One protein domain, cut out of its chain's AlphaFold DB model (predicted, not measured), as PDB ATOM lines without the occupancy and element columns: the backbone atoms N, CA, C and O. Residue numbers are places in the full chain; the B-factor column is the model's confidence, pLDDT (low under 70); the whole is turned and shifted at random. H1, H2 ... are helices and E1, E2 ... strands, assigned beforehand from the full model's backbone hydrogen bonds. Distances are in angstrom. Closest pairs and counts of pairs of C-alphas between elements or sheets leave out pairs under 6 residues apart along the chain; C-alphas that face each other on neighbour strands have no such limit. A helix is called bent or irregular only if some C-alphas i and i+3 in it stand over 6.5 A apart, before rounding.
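Overview. This is residues 2 to 124 and 145 to 153 of the 162 residues of the protein "PRC domain-containing protein" of Streptomyces afghaniensis 772 (UniProt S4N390). One five-stranded sheet, E5 E4 E3 E2 E6, is curled like part of a barrel, with helices H1 and H2 on it. The small strand pair E1 and E9 lies by H1, and the hairpin E7 and E8 lies far from the middle, toward one end of the long axis. The printed part has 132 residues with two named helices and nine named strands, in the order E1 H1 E2 E3 E4 E5 E6 H2 E7 E8 E9. The large sheet is mixed and the class is mixed, helices and strands, with under half of the residues in named elements. The whole is compact, with a radius of gyration of the C-alphas of 15.3 A, yet elongated in outline, spanning 52 by 31 by 24 A.

Arrangement. The largest sheet runs E5, residues 52 to 58, E4, residues 37 to 44, E3, residues 22 to 32, E2, residues 14 to 17, and E6, residues 70 to 72; it is strongly twisted. E2 E3 E4 E5 are a meander, each strand the antiparallel neighbour of the one before. E3 bends by 62 degrees at residue 27 and pairs with E2 over residues 22 to 25, where N 15 and O 24 are 2.8 A apart, and with E4 over residues 25 to 32, where N 30 and O 40 are 2.7 A apart. E4 and E5 are antiparallel neighbours and form a hairpin, with N 41 and O 57 within hydrogen-bond range at 2.8 A. E2 and E6 are parallel, with N 16 and O 70 at 2.8 A. H2, residues 83 to 94, is on the sheet at a height of 8.2 A, over E3; its closest C-alphas to E3 are those of Ala 89 and Leu 30, 6.4 A apart. On the local plane it runs across the strands, only just, at 62 degrees to E3. H2 is only just irregular, with C-alphas 90 and 93 6.8 A apart, and 6 of its 8 O i to N i+4 pairs are within hydrogen-bond range. H1, residues 7 to 10, is on the sheet at a height of 8.0 A and is too short for such a pair. E1, residues 3 to 6, and E9, residues 115 to 118, are antiparallel, with N 5 and O 116 at 2.8 A. E7, residues 99 to 101, and E8, residues 107 to 110, form a hairpin, with N 100 and O 109 at 2.8 A; E8 and H2 are apart.

Along the chain. E1 begins at C-alpha 3, (22.017, 16.602, -40.699), and E9 ends at C-alpha 118, (20.827, 12.997, -44.061). From first to last C-alpha E3 measures 26.5 A, E4 21.9 A, H2 17.8 A and E5 16.2 A.

Size, cuts and confidence. The C-alphas farthest apart are those of Gly 19 and Glu 104, 52.5 A. Residues 125 to 144 are not printed; C-alphas 124 and 145 are 9.3 A apart. The link from E5 to E6 is long. Among the residues with pLDDT under 70 are 82 to 95, 118 to 124 and 145 to 153.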
ATOM      1  N   ASN A   2      26.391  16.517 -42.659       62.97
ATOM      2  CA  ASN A   2      25.364  15.548 -42.281       62.97
ATOM      3  C   ASN A   2      24.387  16.177 -41.282       62.97
ATOM      4  O   ASN A   2      24.819  16.816 -40.321       62.97
ATOM      5  N   GLU A   3      23.087  16.018 -41.516       75.50
ATOM      6  CA  GLU A   3      22.017  16.602 -40.699       75.50
ATOM      7  C   GLU A   3      21.164  15.496 -40.070       75.50
ATOM      8  O   GLU A   3      20.742  14.560 -40.743       75.50
ATOM      9  N   LEU A   4      20.884  15.595 -38.770       81.06
ATOM     10  CA  LEU A   4      19.993  14.664 -38.080       81.06
ATOM     11  C   LEU A   4      18.548  15.149 -38.183       81.06
ATOM     12  O   LEU A   4      18.216  16.227 -37.692       81.06
ATOM     13  N   ARG A   5      17.670  14.326 -38.758       81.25
ATOM     14  CA  ARG A   5      16.267  14.671 -38.997       81.25
ATOM     15  C   ARG A   5      15.313  13.648 -38.410       81.25
ATOM     16  O   ARG A   5      15.547  12.447 -38.437       81.25
ATOM     17  N   ALA A   6      14.202  14.143 -37.889       83.50
ATOM     18  CA  ALA A   6      13.073  13.329 -37.470       83.50
ATOM     19  C   ALA A   6      12.431  12.648 -38.687       83.50
ATOM     20  O   ALA A   6      12.102  13.331 -39.656       83.50
ATOM     21  N   ALA A   7      12.180  11.342 -38.642       82.31
ATOM     22  CA  ALA A   7      11.582  10.619 -39.764       82.31
ATOM     23  C   ALA A   7      10.209  11.179 -40.159       82.31
ATOM     24  O   ALA A   7       9.919  11.340 -41.342       82.31
ATOM     25  N   ARG A   8       9.400  11.594 -39.177       82.62
ATOM     26  CA  ARG A   8       8.121  12.279 -39.446       82.62
ATOM     27  C   ARG A   8       8.264  13.615 -40.180       82.62
ATOM     28  O   ARG A   8       7.299  14.070 -40.770       82.62
ATOM     29  N   SER A   9       9.428  14.269 -40.100       84.44
ATOM     30  CA  SER A   9       9.688  15.512 -40.842       84.44
ATOM     31  C   SER A   9      10.054  15.255 -42.302       84.44
ATOM     32  O   SER A   9      10.042  16.180 -43.104       84.44
ATOM     33  N   LEU A  10      10.367  13.998 -42.641       87.00
ATOM     34  CA  LEU A  10      10.594  13.560 -44.014       87.00
ATOM     35  C   LEU A  10       9.269  13.258 -44.713       87.00
ATOM     36  O   LEU A  10       9.147  13.462 -45.917       87.00
ATOM     37  N   THR A  11       8.264  12.808 -43.956       84.69
ATOM     38  CA  THR A  11       6.881  12.742 -44.429       84.69
ATOM     39  C   THR A  11       6.474  14.121 -44.930       84.69
ATOM     40  O   THR A  11       6.673  15.105 -44.228       84.69
ATOM     41  N   THR A  12       5.892  14.183 -46.129       86.81
ATOM     42  CA  THR A  12       5.545  15.389 -46.908       86.81
ATOM     43  C   THR A  12       6.646  16.009 -47.765       86.81
ATOM     44  O   THR A  12       6.310  16.824 -48.628       86.81
ATOM     45  N   LEU A  13       7.913  15.601 -47.637       92.31
ATOM     46  CA  LEU A  13       8.948  16.141 -48.519       92.31
ATOM     47  C   LEU A  13       8.729  15.686 -49.972       92.31
ATOM     48  O   LEU A  13       8.415  14.513 -50.214       92.31
ATOM     49  N   PRO A  14       8.896  16.587 -50.953       94.06
ATOM     50  CA  PRO A  14       8.927  16.212 -52.354       94.06
ATOM     51  C   PRO A  14      10.154  15.345 -52.653       94.06
ATOM     52  O   PRO A  14      11.250  15.579 -52.139       94.06
ATOM     53  N   VAL A  15       9.963  14.362 -53.528       94.00
ATOM     54  CA  VAL A  15      11.050  13.610 -54.157       94.00
ATOM     55  C   VAL A  15      11.363  14.275 -55.490       94.00
ATOM     56  O   VAL A  15      10.480  14.357 -56.348       94.00
ATOM     57  N   VAL A  16      12.590  14.764 -55.652       94.75
ATOM     58  CA  VAL A  16      13.016  15.619 -56.768       94.75
ATOM     59  C   VAL A  16      14.178  14.970 -57.515       94.75
ATOM     60  O   VAL A  16      15.102  14.452 -56.893       94.75
ATOM     61  N   THR A  17      14.144  14.974 -58.844       94.81
ATOM     62  CA  THR A  17      15.272  14.515 -59.668       94.81
ATOM     63  C   THR A  17      16.402  15.546 -59.667       94.81
ATOM     64  O   THR A  17      16.185  16.720 -59.370       94.81
ATOM     65  N   LEU A  18      17.612  15.163 -60.076       93.31
ATOM     66  CA  LEU A  18      18.697  16.136 -60.272       93.31
ATOM     67  C   LEU A  18      18.391  17.158 -61.383       93.31
ATOM     68  O   LEU A  18      18.984  18.232 -61.401       93.31
ATOM     69  N   GLY A  19      17.437  16.852 -62.269       91.31
ATOM     70  CA  GLY A  19      16.895  17.790 -63.257       91.31
ATOM     71  C   GLY A  19      15.915  18.824 -62.687       91.31
ATOM     72  O   GLY A  19      15.541  19.749 -63.400       91.31
ATOM     73  N   GLY A  20      15.510  18.700 -61.417       91.00
ATOM     74  CA  GLY A  20      14.581  19.619 -60.748       91.00
ATOM     75  C   GLY A  20      13.108  19.202 -60.801       91.00
ATOM     76  O   GLY A  20      12.249  19.905 -60.264       91.00
ATOM     77  N   ASP A  21      12.789  18.047 -61.388       92.25
ATOM     78  CA  ASP A  21      11.414  17.558 -61.466       92.25
ATOM     79  C   ASP A  21      10.999  16.900 -60.151       92.25
ATOM     80  O   ASP A  21      11.583  15.896 -59.744       92.25
ATOM     81  N   ALA A  22       9.950  17.404 -59.491       92.25
ATOM     82  CA  ALA A  22       9.351  16.663 -58.380       92.25
ATOM     83  C   ALA A  22       8.424  15.560 -58.909       92.25
ATOM     84  O   ALA A  22       7.367  15.829 -59.483       92.25
ATOM     85  N   VAL A  23       8.830  14.315 -58.695       91.81
ATOM     86  CA  VAL A  23       8.191  13.122 -59.268       91.81
ATOM     87  C   VAL A  23       7.206  12.459 -58.311       91.81
ATOM     88  O   VAL A  23       6.285  11.774 -58.748       91.81
ATOM     89  N   ALA A  24       7.372  12.669 -57.006       91.81
ATOM     90  CA  ALA A  24       6.525  12.088 -55.973       91.81
ATOM     91  C   ALA A  24       6.614  12.889 -54.667       91.81
ATOM     92  O   ALA A  24       7.365  13.860 -54.561       91.81
ATOM     93  N   GLN A  25       5.864  12.456 -53.658       91.88
ATOM     94  CA  GLN A  25       5.970  12.951 -52.289       91.88
ATOM     95  C   GLN A  25       6.187  11.783 -51.325       91.88
ATOM     96  O   GLN A  25       5.585  10.720 -51.489       91.88
ATOM     97  N   VAL A  26       7.039  11.975 -50.317       90.19
ATOM     98  CA  VAL A  26       7.242  10.987 -49.254       90.19
ATOM     99  C   VAL A  26       5.970  10.874 -48.422       90.19
ATOM    100  O   VAL A  26       5.527  11.839 -47.795       90.19
ATOM    101  N   LYS A  27       5.409   9.667 -48.385       86.69
ATOM    102  CA  LYS A  27       4.249   9.325 -47.565       86.69
ATOM    103  C   LYS A  27       4.664   8.773 -46.204       86.69
ATOM    104  O   LYS A  27       4.127   9.197 -45.188       86.69
ATOM    105  N   ASP A  28       5.594   7.823 -46.183       85.00
ATOM    106  CA  ASP A  28       6.053   7.182 -44.946       85.00
ATOM    107  C   ASP A  28       7.483   6.654 -45.086       85.00
ATOM    108  O   ASP A  28       7.922   6.348 -46.196       85.00
ATOM    109  N   THR A  29       8.190   6.521 -43.965       84.62
ATOM    110  CA  THR A  29       9.562   6.003 -43.901       84.62
ATOM    111  C   THR A  29       9.559   4.533 -43.522       84.62
ATOM    112  O   THR A  29       9.079   4.149 -42.455       84.62
ATOM    113  N   LEU A  30      10.162   3.707 -44.376       81.38
ATOM    114  CA  LEU A  30      10.245   2.278 -44.167       81.38
ATOM    115  C   LEU A  30      11.400   1.892 -43.241       81.38
ATOM    116  O   LEU A  30      12.558   2.089 -43.590       81.38
ATOM    117  N   PHE A  31      11.093   1.267 -42.101       76.38
ATOM    118  CA  PHE A  31      12.095   0.787 -41.142       76.38
ATOM    119  C   PHE A  31      12.235  -0.740 -41.126       76.38
ATOM    120  O   PHE A  31      11.247  -1.479 -40.992       76.38
ATOM    121  N   ASP A  32      13.484  -1.202 -41.141       73.12
ATOM    122  CA  ASP A  32      13.862  -2.546 -40.721       73.12
ATOM    123  C   ASP A  32      14.201  -2.524 -39.228       73.12
ATOM    124  O   ASP A  32      15.320  -2.215 -38.822       73.12
ATOM    125  N   ALA A  33      13.219  -2.860 -38.391       68.50
ATOM    126  CA  ALA A  33      13.412  -2.923 -36.946       68.50
ATOM    127  C   ALA A  33      14.404  -4.018 -36.510       68.50
ATOM    128  O   ALA A  33      14.981  -3.902 -35.430       68.50
ATOM    129  N   ALA A  34      14.606  -5.068 -37.315       68.25
ATOM    130  CA  ALA A  34      15.556  -6.132 -36.991       68.25
ATOM    131  C   ALA A  34      16.997  -5.680 -37.256       68.25
ATOM    132  O   ALA A  34      17.877  -5.940 -36.439       68.25
ATOM    133  N   ALA A  35      17.219  -4.962 -38.361       67.38
ATOM    134  CA  ALA A  35      18.531  -4.427 -38.717       67.38
ATOM    135  C   ALA A  35      18.822  -3.026 -38.151       67.38
ATOM    136  O   ALA A  35      19.956  -2.560 -38.227       67.38
ATOM    137  N   GLY A  36      17.818  -2.337 -37.605       69.44
ATOM    138  CA  GLY A  36      17.961  -0.984 -37.068       69.44
ATOM    139  C   GLY A  36      18.300   0.065 -38.132       69.44
ATOM    140  O   GLY A  36      19.047   0.998 -37.836       69.44
ATOM    141  N   ARG A  37      17.788  -0.086 -39.362       74.12
ATOM    142  CA  ARG A  37      18.038   0.837 -40.485       74.12
ATOM    143  C   ARG A  37      16.752   1.248 -41.203       74.12
ATOM    144  O   ARG A  37      15.710   0.607 -41.055       74.12
ATOM    145  N   VAL A  38      16.852   2.305 -42.002       80.56
ATOM    146  CA  VAL A  38      15.824   2.693 -42.973       80.56
ATOM    147  C   VAL A  38      16.014   1.850 -44.235       80.56
ATOM    148  O   VAL A  38      17.117   1.793 -44.771       80.56
ATOM    149  N   ASP A  39      14.956   1.186 -44.695       82.75
ATOM    150  CA  ASP A  39      14.951   0.446 -45.965       82.75
ATOM    151  C   ASP A  39      14.564   1.353 -47.149       82.75
ATOM    152  O   ASP A  39      14.968   1.102 -48.284       82.75
ATOM    153  N   GLY A  40      13.794   2.420 -46.909       86.56
ATOM    154  CA  GLY A  40      13.372   3.359 -47.950       86.56
ATOM    155  C   GLY A  40      12.154   4.189 -47.559       86.56
ATOM    156  O   GLY A  40      11.886   4.384 -46.378       86.56
ATOM    157  N   PHE A  41      11.388   4.642 -48.547       88.19
ATOM    158  CA  PHE A  41      10.180   5.445 -48.377       88.19
ATOM    159  C   PHE A  41       9.021   4.891 -49.205       88.19
ATOM    160  O   PHE A  41       9.209   4.414 -50.324       88.19
ATOM    161  N   THR A  42       7.803   5.003 -48.685       87.94
ATOM    162  CA  THR A  42       6.596   4.893 -49.515       87.94
ATOM    163  C   THR A  42       6.225   6.250 -50.079       87.94
ATOM    164  O   THR A  42       6.490   7.281 -49.455       87.94
ATOM    165  N   LEU A  43       5.605   6.246 -51.255       89.88
ATOM    166  CA  LEU A  43       5.344   7.460 -52.010       89.88
ATOM    167  C   LEU A  43       3.847   7.686 -52.227       89.88
ATOM    168  O   LEU A  43       3.041   6.754 -52.307       89.88
ATOM    169  N   SER A  44       3.470   8.951 -52.346       87.25
ATOM    170  CA  SER A  44       2.176   9.394 -52.861       87.25
ATOM    171  C   SER A  44       2.367  10.181 -54.152       87.25
ATOM    172  O   SER A  44       3.421  10.780 -54.383       87.25
ATOM    173  N   GLY A  45       1.342  10.154 -55.008       81.69
ATOM    174  CA  GLY A  45       1.318  11.007 -56.191       81.69
ATOM    175  C   GLY A  45       1.209  12.489 -55.824       81.69
ATOM    176  O   GLY A  45       0.964  12.853 -54.674       81.69
ATOM    177  N   ARG A  46       1.401  13.356 -56.817       70.94
ATOM    178  CA  ARG A  46       1.462  14.808 -56.635       70.94
ATOM    179  C   ARG A  46       0.059  15.429 -56.697       70.94
ATOM    180  O   ARG A  46      -0.484  15.598 -57.784       70.94
ATOM    181  N   GLY A  47      -0.497  15.811 -55.546       61.88
ATOM    182  CA  GLY A  47      -1.739  16.592 -55.463       61.88
ATOM    183  C   GLY A  47      -2.714  16.121 -54.381       61.88
ATOM    184  O   GLY A  47      -2.650  14.989 -53.913       61.88
ATOM    185  N   LEU A  48      -3.662  16.993 -54.012       49.09
ATOM    186  CA  LEU A  48      -4.673  16.760 -52.960       49.09
ATOM    187  C   LEU A  48      -5.629  15.581 -53.248       49.09
ATOM    188  O   LEU A  48      -6.313  15.117 -52.342       49.09
ATOM    189  N   LEU A  49      -5.665  15.091 -54.492       56.00
ATOM    190  CA  LEU A  49      -6.489  13.958 -54.940       56.00
ATOM    191  C   LEU A  49      -5.653  12.772 -55.444       56.00
ATOM    192  O   LEU A  49      -6.196  11.790 -55.949       56.00
ATOM    193  N   SER A  50      -4.328  12.851 -55.345       61.06
ATOM    194  CA  SER A  50      -3.456  11.784 -55.814       61.06
ATOM    195  C   SER A  50      -3.392  10.678 -54.769       61.06
ATOM    196  O   SER A  50      -2.869  10.856 -53.672       61.06
ATOM    197  N   GLY A  51      -3.953   9.520 -55.115       60.25
ATOM    198  CA  GLY A  51      -3.921   8.338 -54.264       60.25
ATOM    199  C   GLY A  51      -2.496   7.829 -53.988       60.25
ATOM    200  O   GLY A  51      -1.519   8.315 -54.570       60.25
ATOM    201  N   PRO A  52      -2.359   6.828 -53.098       64.69
ATOM    202  CA  PRO A  52      -1.080   6.185 -52.822       64.69
ATOM    203  C   PRO A  52      -0.422   5.723 -54.124       64.69
ATOM    204  O   PRO A  52      -1.040   5.001 -54.911       64.69
ATOM    205  N   LEU A  53       0.825   6.134 -54.340       72.25
ATOM    206  CA  LEU A  53       1.586   5.685 -55.493       72.25
ATOM    207  C   LEU A  53       1.931   4.212 -55.249       72.25
ATOM    208  O   LEU A  53       2.333   3.832 -54.148       72.25
ATOM    209  N   LYS A  54       1.800   3.360 -56.269       77.50
ATOM    210  CA  LYS A  54       2.246   1.958 -56.173       77.50
ATOM    211  C   LYS A  54       3.771   1.825 -56.231       77.50
ATOM    212  O   LYS A  54       4.263   0.719 -56.381       77.50
ATOM    213  N   GLN A  55       4.500   2.927 -56.084       84.81
ATOM    214  CA  GLN A  55       5.952   2.981 -56.123       84.81
ATOM    215  C   GLN A  55       6.515   3.367 -54.752       84.81
ATOM    216  O   GLN A  55       5.846   3.993 -53.921       84.81
ATOM    217  N   SER A  56       7.750   2.960 -54.522       89.56
ATOM    218  CA  SER A  56       8.541   3.202 -53.326       89.56
ATOM    219  C   SER A  56       9.918   3.702 -53.738       89.56
ATOM    220  O   SER A  56      10.359   3.481 -54.867       89.56
ATOM    221  N   LEU A  57      10.591   4.385 -52.823       90.81
ATOM    222  CA  LEU A  57      11.962   4.835 -53.007       90.81
ATOM    223  C   LEU A  57      12.871   4.029 -52.075       90.81
ATOM    224  O   LEU A  57      12.857   4.283 -50.869       90.81
ATOM    225  N   PRO A  58      13.643   3.054 -52.584       89.00
ATOM    226  CA  PRO A  58      14.650   2.362 -51.788       89.00
ATOM    227  C   PRO A  58      15.679   3.349 -51.235       89.00
ATOM    228  O   PRO A  58      16.085   4.274 -51.938       89.00
ATOM    229  N   TRP A  59      16.158   3.129 -50.008       87.19
ATOM    230  CA  TRP A  59      17.179   3.995 -49.404       87.19
ATOM    231  C   TRP A  59      18.448   4.084 -50.265       87.19
ATOM    232  O   TRP A  59      19.034   5.149 -50.408       87.19
ATOM    233  N   THR A  60      18.829   2.981 -50.910       86.06
ATOM    234  CA  THR A  60      19.994   2.906 -51.807       86.06
ATOM    235  C   THR A  60      19.866   3.763 -53.066       86.06
ATOM    236  O   THR A  60      20.867   4.004 -53.731       86.06
ATOM    237  N   ALA A  61      18.651   4.179 -53.420       88.81
ATOM    238  CA  ALA A  61      18.371   4.996 -54.595       88.81
ATOM    239  C   ALA A  61      18.229   6.495 -54.252       88.81
ATOM    240  O   ALA A  61      18.061   7.325 -55.146       88.81
ATOM    241  N   VAL A  62      18.308   6.851 -52.964       90.75
ATOM    242  CA  VAL A  62      18.356   8.242 -52.504       90.75
ATOM    243  C   VAL A  62      19.733   8.805 -52.820       90.75
ATOM    244  O   VAL A  62      20.747   8.301 -52.343       90.75
ATOM    245  N   HIS A  63      19.767   9.871 -53.613       91.50
ATOM    246  CA  HIS A  63      21.004  10.583 -53.902       91.50
ATOM    247  C   HIS A  63      21.393  11.500 -52.738       91.50
ATOM    248  O   HIS A  63      22.535  11.487 -52.285       91.50
ATOM    249  N   SER A  64      20.438  12.285 -52.238       90.00
ATOM    250  CA  SER A  64      20.644  13.116 -51.056       90.00
ATOM    251  C   SER A  64      19.343  13.342 -50.293       90.00
ATOM    252  O   SER A  64      18.245  13.317 -50.853       90.00
ATOM    253  N   LEU A  65      19.474  13.564 -48.988       88.50
ATOM    254  CA  LEU A  65      18.367  13.941 -48.116       88.50
ATOM    255  C   LEU A  65      18.574  15.384 -47.656       88.50
ATOM    256  O   LEU A  65      19.386  15.636 -46.768       88.50
ATOM    257  N   GLY A  66      17.867  16.321 -48.288       85.81
ATOM    258  CA  GLY A  66      17.926  17.745 -47.970       85.81
ATOM    259  C   GLY A  66      16.895  18.176 -46.926       85.81
ATOM    260  O   GLY A  66      16.085  17.380 -46.440       85.81
ATOM    261  N   HIS A  67      16.910  19.470 -46.598       85.38
ATOM    262  CA  HIS A  67      15.933  20.081 -45.693       85.38
ATOM    263  C   HIS A  67      14.521  20.092 -46.302       85.38
ATOM    264  O   HIS A  67      13.556  19.678 -45.655       85.38
ATOM    265  N   ASP A  68      14.434  20.478 -47.575       90.06
ATOM    266  CA  ASP A  68      13.167  20.712 -48.275       90.06
ATOM    267  C   ASP A  68      12.810  19.626 -49.295       90.06
ATOM    268  O   ASP A  68      11.715  19.649 -49.846       90.06
ATOM    269  N   ALA A  69      13.711  18.679 -49.578       92.25
ATOM    270  CA  ALA A  69      13.492  17.653 -50.593       92.25
ATOM    271  C   ALA A  69      14.342  16.399 -50.366       92.25
ATOM    272  O   ALA A  69      15.445  16.458 -49.818       92.25
ATOM    273  N   VAL A  70      13.846  15.270 -50.867       92.75
ATOM    274  CA  VAL A  70      14.641  14.058 -51.094       92.75
ATOM    275  C   VAL A  70      15.078  14.067 -52.552       92.75
ATOM    276  O   VAL A  70      14.225  14.072 -53.437       92.75
ATOM    277  N   MET A  71      16.381  14.078 -52.822       93.75
ATOM    278  CA  MET A  71      16.880  14.085 -54.195       93.75
ATOM    279  C   MET A  71      17.202  12.670 -54.667       93.75
ATOM    280  O   MET A  71      17.777  11.865 -53.932       93.75
ATOM    281  N   ILE A  72      16.861  12.390 -55.918       94.44
ATOM    282  CA  ILE A  72      17.192  11.165 -56.650       94.44
ATOM    283  C   ILE A  72      17.848  11.548 -57.975       94.44
ATOM    284  O   ILE A  72      17.696  12.679 -58.433       94.44
ATOM    285  N   VAL A  73      18.561  10.618 -58.606       93.06
ATOM    286  CA  VAL A  73      19.181  10.877 -59.914       93.06
ATOM    287  C   VAL A  73      18.100  11.184 -60.956       93.06
ATOM    288  O   VAL A  73      18.081  12.274 -61.528       93.06
ATOM    289  N   ASP A  74      17.145  10.269 -61.116       93.00
ATOM    290  CA  ASP A  74      16.035  10.364 -62.063       93.00
ATOM    291  C   ASP A  74      14.845   9.489 -61.619       93.00
ATOM    292  O   ASP A  74      14.911   8.778 -60.616       93.00
ATOM    293  N   ALA A  75      13.734   9.540 -62.362       89.12
ATOM    294  CA  ALA A  75      12.503   8.812 -62.039       89.12
ATOM    295  C   ALA A  75      12.645   7.273 -62.061       89.12
ATOM    296  O   ALA A  75      11.831   6.584 -61.446       89.12
ATOM    297  N   GLY A  76      13.669   6.726 -62.723       88.75
ATOM    298  CA  GLY A  76      13.985   5.295 -62.737       88.75
ATOM    299  C   GLY A  76      14.503   4.764 -61.397       88.75
ATOM    300  O   GLY A  76      14.538   3.555 -61.189       88.75
ATOM    301  N   ALA A  77      14.843   5.649 -60.454       89.44
ATOM    302  CA  ALA A  77      15.167   5.288 -59.074       89.44
ATOM    303  C   ALA A  77      13.950   4.782 -58.270       89.44
ATOM    304  O   ALA A  77      14.116   4.206 -57.191       89.44
ATOM    305  N   LEU A  78      12.726   5.008 -58.763       89.06
ATOM    306  CA  LEU A  78      11.501   4.544 -58.117       89.06
ATOM    307  C   LEU A  78      11.253   3.065 -58.435       89.06
ATOM    308  O   LEU A  78      11.197   2.666 -59.594       89.06
ATOM    309  N   ALA A  79      11.037   2.260 -57.398       86.44
ATOM    310  CA  ALA A  79      10.742   0.839 -57.531       86.44
ATOM    311  C   ALA A  79       9.252   0.570 -57.316       86.44
ATOM    312  O   ALA A  79       8.629   1.174 -56.438       86.44
ATOM    313  N   ASP A  80       8.682  -0.383 -58.052       83.62
ATOM    314  CA  ASP A  80       7.339  -0.881 -57.757       83.62
ATOM    315  C   ASP A  80       7.284  -1.421 -56.330       83.62
ATOM    316  O   ASP A  80       8.119  -2.225 -55.921       83.62
ATOM    317  N   THR A  81       6.296  -0.973 -55.561       73.44
ATOM    318  CA  THR A  81       6.090  -1.387 -54.176       73.44
ATOM    319  C   THR A  81       5.515  -2.801 -54.167       73.44
ATOM    320  O   THR A  81       4.337  -2.982 -54.501       73.44
ATOM    321  N   PRO A  82       6.265  -3.821 -53.714       66.69
ATOM    322  CA  PRO A  82       5.696  -5.146 -53.531       66.69
ATOM    323  C   PRO A  82       4.583  -5.072 -52.482       66.69
ATOM    324  O   PRO A  82       4.710  -4.375 -51.472       66.69
ATOM    325  N   VAL A  83       3.504  -5.840 -52.657       58.19
ATOM    326  CA  VAL A  83       2.353  -5.857 -51.727       58.19
ATOM    327  C   VAL A  83       2.785  -6.092 -50.268       58.19
ATOM    328  O   VAL A  83       2.191  -5.546 -49.338       58.19
ATOM    329  N   ALA A  84       3.862  -6.855 -50.054       55.31
ATOM    330  CA  ALA A  84       4.462  -7.081 -48.741       55.31
ATOM    331  C   ALA A  84       5.010  -5.794 -48.091       55.31
ATOM    332  O   ALA A  84       4.824  -5.588 -46.891       55.31
ATOM    333  N   VAL A  85       5.631  -4.907 -48.871       61.84
ATOM    334  CA  VAL A  85       6.146  -3.609 -48.408       61.84
ATOM    335  C   VAL A  85       4.998  -2.645 -48.128       61.84
ATOM    336  O   VAL A  85       5.004  -1.989 -47.090       61.84
ATOM    337  N   ALA A  86       3.954  -2.637 -48.964       59.34
ATOM    338  CA  ALA A  86       2.744  -1.851 -48.707       59.34
ATOM    339  C   ALA A  86       2.061  -2.261 -47.388       59.34
ATOM    340  O   ALA A  86       1.676  -1.407 -46.589       59.34
ATOM    341  N   ARG A  87       1.972  -3.570 -47.106       59.00
ATOM    342  CA  ARG A  87       1.491  -4.078 -45.809       59.00
ATOM    343  C   ARG A  87       2.423  -3.701 -44.658       59.00
ATOM    344  O   ARG A  87       1.940  -3.367 -43.580       59.00
ATOM    345  N   ARG A  88       3.744  -3.740 -44.866       60.78
ATOM    346  CA  ARG A  88       4.734  -3.340 -43.853       60.78
ATOM    347  C   ARG A  88       4.626  -1.854 -43.516       60.78
ATOM    348  O   ARG A  88       4.704  -1.537 -42.340       60.78
ATOM    349  N   ALA A  89       4.379  -0.988 -44.497       60.12
ATOM    350  CA  ALA A  89       4.137   0.439 -44.290       60.12
ATOM    351  C   ALA A  89       2.901   0.691 -43.415       60.12
ATOM    352  O   ALA A  89       2.974   1.405 -42.425       60.12
ATOM    353  N   VAL A  90       1.786  -0.003 -43.675       57.50
ATOM    354  CA  VAL A  90       0.608   0.046 -42.783       57.50
ATOM    355  C   VAL A  90       0.960  -0.419 -41.361       57.50
ATOM    356  O   VAL A  90       0.429   0.094 -40.381       57.50
ATOM    357  N   GLN A  91       1.898  -1.359 -41.234       57.16
ATOM    358  CA  GLN A  91       2.400  -1.836 -39.948       57.16
ATOM    359  C   GLN A  91       3.531  -0.987 -39.348       57.16
ATOM    360  O   GLN A  91       3.936  -1.284 -38.230       57.16
ATOM    361  N   GLN A  92       4.063   0.045 -40.013       54.16
ATOM    362  CA  GLN A  92       5.176   0.866 -39.499       54.16
ATOM    363  C   GLN A  92       4.799   1.830 -38.383       54.16
ATOM    364  O   GLN A  92       5.676   2.272 -37.636       54.16
ATOM    365  N   GLY A  93       3.500   1.935 -38.104       51.66
ATOM    366  CA  GLY A  93       3.005   2.252 -36.767       51.66
ATOM    367  C   GLY A  93       3.465   1.281 -35.663       51.66
ATOM    368  O   GLY A  93       3.042   1.437 -34.527       51.66
ATOM    369  N   ARG A  94       4.297   0.265 -35.952       56.06
ATOM    370  CA  ARG A  94       4.951  -0.586 -34.948       56.06
ATOM    371  C   ARG A  94       6.184   0.035 -34.320       56.06
ATOM    372  O   ARG A  94       6.449  -0.302 -33.175       56.06
ATOM    373  N   VAL A  95       6.982   0.829 -35.042       68.06
ATOM    374  CA  VAL A  95       8.178   1.445 -34.432       68.06
ATOM    375  C   VAL A  95       7.769   2.696 -33.687       68.06
ATOM    376  O   VAL A  95       8.117   2.850 -32.526       68.06
ATOM    377  N   LEU A  96       6.987   3.566 -34.320       71.56
ATOM    378  CA  LEU A  96       6.356   4.673 -33.617       71.56
ATOM    379  C   LEU A  96       5.331   4.112 -32.629       71.56
ATOM    380  O   LEU A  96       4.648   3.142 -32.924       71.56
ATOM    381  N   HIS A  97       5.262   4.686 -31.433       73.62
ATOM    382  CA  HIS A  97       4.416   4.228 -30.326       73.62
ATOM    383  C   HIS A  97       4.728   2.829 -29.767       73.62
ATOM    384  O   HIS A  97       4.060   2.412 -28.817       73.62
ATOM    385  N   ALA A  98       5.763   2.128 -30.252       77.56
ATOM    386  CA  ALA A  98       6.222   0.901 -29.604       77.56
ATOM    387  C   ALA A  98       6.600   1.168 -28.149       77.56
ATOM    388  O   ALA A  98       7.231   2.178 -27.830       77.56
ATOM    389  N   ARG A  99       6.262   0.212 -27.283       80.12
ATOM    390  CA  ARG A  99       6.700   0.211 -25.890       80.12
ATOM    391  C   ARG A  99       8.190  -0.082 -25.812       80.12
ATOM    392  O   ARG A  99       8.682  -1.038 -26.410       80.12
ATOM    393  N   VAL A 100       8.887   0.739 -25.046       83.31
ATOM    394  CA  VAL A 100      10.283   0.543 -24.677       83.31
ATOM    395  C   VAL A 100      10.284  -0.222 -23.365       83.31
ATOM    396  O   VAL A 100       9.781   0.282 -22.362       83.31
ATOM    397  N   LEU A 101      10.827  -1.433 -23.388       83.50
ATOM    398  CA  LEU A 101      10.978  -2.277 -22.210       83.50
ATOM    399  C   LEU A 101      12.452  -2.304 -21.786       83.50
ATOM    400  O   LEU A 101      13.335  -2.195 -22.639       83.50
ATOM    401  N   THR A 102      12.713  -2.438 -20.487       83.50
ATOM    402  CA  THR A 102      14.032  -2.845 -19.990       83.50
ATOM    403  C   THR A 102      14.282  -4.318 -20.306       83.50
ATOM    404  O   THR A 102      13.356  -5.042 -20.684       83.50
ATOM    405  N   ASP A 103      15.518  -4.779 -20.129       81.00
ATOM    406  CA  ASP A 103      15.860  -6.194 -20.321       81.00
ATOM    407  C   ASP A 103      15.124  -7.098 -19.310       81.00
ATOM    408  O   ASP A 103      14.804  -8.245 -19.612       81.00
ATOM    409  N   GLU A 104      14.755  -6.554 -18.148       84.62
ATOM    410  CA  GLU A 104      13.915  -7.198 -17.128       84.62
ATOM    411  C   GLU A 104      12.407  -7.119 -17.443       84.62
ATOM    412  O   GLU A 104      11.579  -7.592 -16.666       84.62
ATOM    413  N   GLY A 105      12.026  -6.511 -18.569       84.69
ATOM    414  CA  GLY A 105      10.642  -6.414 -19.036       84.69
ATOM    415  C   GLY A 105       9.842  -5.229 -18.488       84.69
ATOM    416  O   GLY A 105       8.641  -5.145 -18.750       84.69
ATOM    417  N   ALA A 106      10.462  -4.291 -17.765       81.94
ATOM    418  CA  ALA A 106       9.764  -3.125 -17.226       81.94
ATOM    419  C   ALA A 106       9.527  -2.056 -18.305       81.94
ATOM    420  O   ALA A 106      10.439  -1.696 -19.045       81.94
ATOM    421  N   GLU A 107       8.318  -1.501 -18.389       84.56
ATOM    422  CA  GLU A 107       8.012  -0.450 -19.364       84.56
ATOM    423  C   GLU A 107       8.627   0.901 -18.962       84.56
ATOM    424  O   GLU A 107       8.375   1.433 -17.882       84.56
ATOM    425  N   VAL A 108       9.429   1.475 -19.861       88.06
ATOM    426  CA  VAL A 108      10.128   2.760 -19.683       88.06
ATOM    427  C   VAL A 108       9.385   3.909 -20.371       88.06
ATOM    428  O   VAL A 108       9.519   5.068 -19.968       88.06
ATOM    429  N   GLY A 109       8.617   3.612 -21.419       86.38
ATOM    430  CA  GLY A 109       7.856   4.592 -22.192       86.38
ATOM    431  C   GLY A 109       7.571   4.112 -23.609       86.38
ATOM    432  O   GLY A 109       7.605   2.915 -23.882       86.38
ATOM    433  N   THR A 110       7.325   5.047 -24.527       83.88
ATOM    434  CA  THR A 110       7.045   4.746 -25.935       83.88
ATOM    435  C   THR A 110       7.994   5.469 -26.886       83.88
ATOM    436  O   THR A 110       8.523   6.542 -26.584       83.88
ATOM    437  N   VAL A 111       8.228   4.871 -28.051       81.06
ATOM    438  CA  VAL A 111       9.015   5.486 -29.125       81.06
ATOM    439  C   VAL A 111       8.207   6.624 -29.745       81.06
ATOM    440  O   VAL A 111       7.113   6.415 -30.264       81.06
ATOM    441  N   LEU A 112       8.746   7.841 -29.695       78.06
ATOM    442  CA  LEU A 112       8.101   9.019 -30.278       78.06
ATOM    443  C   LEU A 112       8.462   9.218 -31.754       78.06
ATOM    444  O   LEU A 112       7.656   9.763 -32.503       78.06
ATOM    445  N   ASP A 113       9.696   8.878 -32.128       75.19
ATOM    446  CA  ASP A 113      10.248   9.135 -33.457       75.19
ATOM    447  C   ASP A 113      11.546   8.357 -33.689       75.19
ATOM    448  O   ASP A 113      12.195   7.924 -32.731       75.19
ATOM    449  N   VAL A 114      11.946   8.259 -34.955       78.75
ATOM    450  CA  VAL A 114      13.266   7.776 -35.371       78.75
ATOM    451  C   VAL A 114      14.047   8.946 -35.954       78.75
ATOM    452  O   VAL A 114      13.502   9.749 -36.705       78.75
ATOM    453  N   ILE A 115      15.324   9.055 -35.592       81.00
ATOM    454  CA  ILE A 115      16.219  10.062 -36.159       81.00
ATOM    455  C   ILE A 115      17.009   9.420 -37.297       81.00
ATOM    456  O   ILE A 115      17.601   8.356 -37.120       81.00
ATOM    457  N   VAL A 116      16.991  10.075 -38.448       78.62
ATOM    458  CA  VAL A 116      17.677   9.686 -39.675       78.62
ATOM    459  C   VAL A 116      18.780  10.703 -39.939       78.62
ATOM    460  O   VAL A 116      18.557  11.903 -39.810       78.62
ATOM    461  N   GLU A 117      19.969  10.232 -40.287       78.00
ATOM    462  CA  GLU A 117      21.064  11.093 -40.732       78.00
ATOM    463  C   GLU A 117      20.950  11.306 -42.247       78.00
ATOM    464  O   GLU A 117      20.925  10.343 -43.014       78.00
ATOM    465  N   GLY A 118      20.811  12.561 -42.667       66.12
ATOM    466  CA  GLY A 118      20.827  12.997 -44.061       66.12
ATOM    467  C   GLY A 118      22.191  13.551 -44.466       66.12
ATOM    468  O   GLY A 118      22.967  13.978 -43.615       66.12
ATOM    469  N   GLY A 119      22.482  13.553 -45.766       65.44
ATOM    470  CA  GLY A 119      23.739  14.037 -46.337       65.44
ATOM    471  C   GLY A 119      23.853  13.714 -47.830       65.44
ATOM    472  O   GLY A 119      22.977  13.065 -48.400       65.44
ATOM    473  N   THR A 120      24.928  14.188 -48.465       51.47
ATOM    474  CA  THR A 120      25.250  13.989 -49.896       51.47
ATOM    475  C   THR A 120      26.057  12.719 -50.174       51.47
ATOM    476  O   THR A 120      26.563  12.537 -51.276       51.47
ATOM    477  N   GLU A 121      26.189  11.828 -49.194       44.19
ATOM    478  CA  GLU A 121      26.859  10.547 -49.367       44.19
ATOM    479  C   GLU A 121      25.887   9.437 -48.979       44.19
ATOM    480  O   GLU A 121      25.564   9.250 -47.809       44.19
ATOM    481  N   ALA A 122      25.459   8.642 -49.959       39.22
ATOM    482  CA  ALA A 122      24.758   7.378 -49.723       39.22
ATOM    483  C   ALA A 122      25.637   6.325 -48.992       39.22
ATOM    484  O   ALA A 122      25.253   5.161 -48.871       39.22
ATOM    485  N   ALA A 123      26.811   6.717 -48.481       35.53
ATOM    486  CA  ALA A 123      27.692   5.919 -47.648       35.53
ATOM    487  C   ALA A 123      27.546   6.362 -46.183       35.53
ATOM    488  O   ALA A 123      28.109   7.366 -45.753       35.53
ATOM    489  N   GLY A 124      26.772   5.604 -45.406       33.97
ATOM    490  CA  GLY A 124      26.609   5.840 -43.972       33.97
ATOM    491  C   GLY A 124      27.948   5.788 -43.230       33.97
ATOM    492  O   GLY A 124      28.479   4.709 -42.975       33.97
ATOM    493  N   THR A 145      26.411  -2.502 -38.167       32.50
ATOM    494  CA  THR A 145      26.626  -1.108 -37.757       32.50
ATOM    495  C   THR A 145      25.304  -0.388 -37.462       32.50
ATOM    496  O   THR A 145      24.522  -0.119 -38.368       32.50
ATOM    497  N   GLY A 146      25.047  -0.119 -36.176       29.59
ATOM    498  CA  GLY A 146      23.727   0.262 -35.664       29.59
ATOM    499  C   GLY A 146      23.488   1.765 -35.493       29.59
ATOM    500  O   GLY A 146      24.310   2.473 -34.905       29.59
ATOM    501  N   CYS A 147      22.302   2.198 -35.926       34.66
ATOM    502  CA  CYS A 147      21.671   3.477 -35.610       34.66
ATOM    503  C   CYS A 147      21.225   3.517 -34.132       34.66
ATOM    504  O   CYS A 147      20.824   2.498 -33.564       34.66
ATOM    505  N   THR A 148      21.291   4.681 -33.476       37.75
ATOM    506  CA  THR A 148      20.854   4.829 -32.074       37.75
ATOM    507  C   THR A 148      19.441   5.398 -31.986       37.75
ATOM    508  O   THR A 148      19.221   6.567 -32.300       37.75
ATOM    509  N   CYS A 149      18.494   4.619 -31.465       33.94
ATOM    510  CA  CYS A 149      17.173   5.122 -31.090       33.94
ATOM    511  C   CYS A 149      17.295   6.034 -29.857       33.94
ATOM    512  O   CYS A 149      17.638   5.574 -28.766       33.94
ATOM    513  N   ARG A 150      17.004   7.330 -30.004       35.91
ATOM    514  CA  ARG A 150      16.911   8.264 -28.873       35.91
ATOM    515  C   ARG A 150      15.453   8.374 -28.426       35.91
ATOM    516  O   ARG A 150      14.661   9.071 -29.048       35.91
ATOM    517  N   ALA A 151      15.102   7.718 -27.321       34.94
ATOM    518  CA  ALA A 151      13.815   7.931 -26.666       34.94
ATOM    519  C   ALA A 151      13.810   9.295 -25.950       34.94
ATOM    520  O   ALA A 151      14.636   9.549 -25.071       34.94
ATOM    521  N   ALA A 152      12.882  10.179 -26.315       32.78
ATOM    522  CA  ALA A 152      12.635  11.415 -25.582       32.78
ATOM    523  C   ALA A 152      11.683  11.125 -24.408       32.78
ATOM    524  O   ALA A 152      10.515  10.800 -24.620       32.78
ATOM    525  N   ARG A 153      12.159  11.241 -23.160       31.27
ATOM    526  CA  ARG A 153      11.276  11.216 -21.982       31.27
ATOM    527  C   ARG A 153      10.457  12.506 -21.949       31.27
ATOM    528  O   ARG A 153      11.029  13.584 -21.829       31.27
TER     529      ARG A 153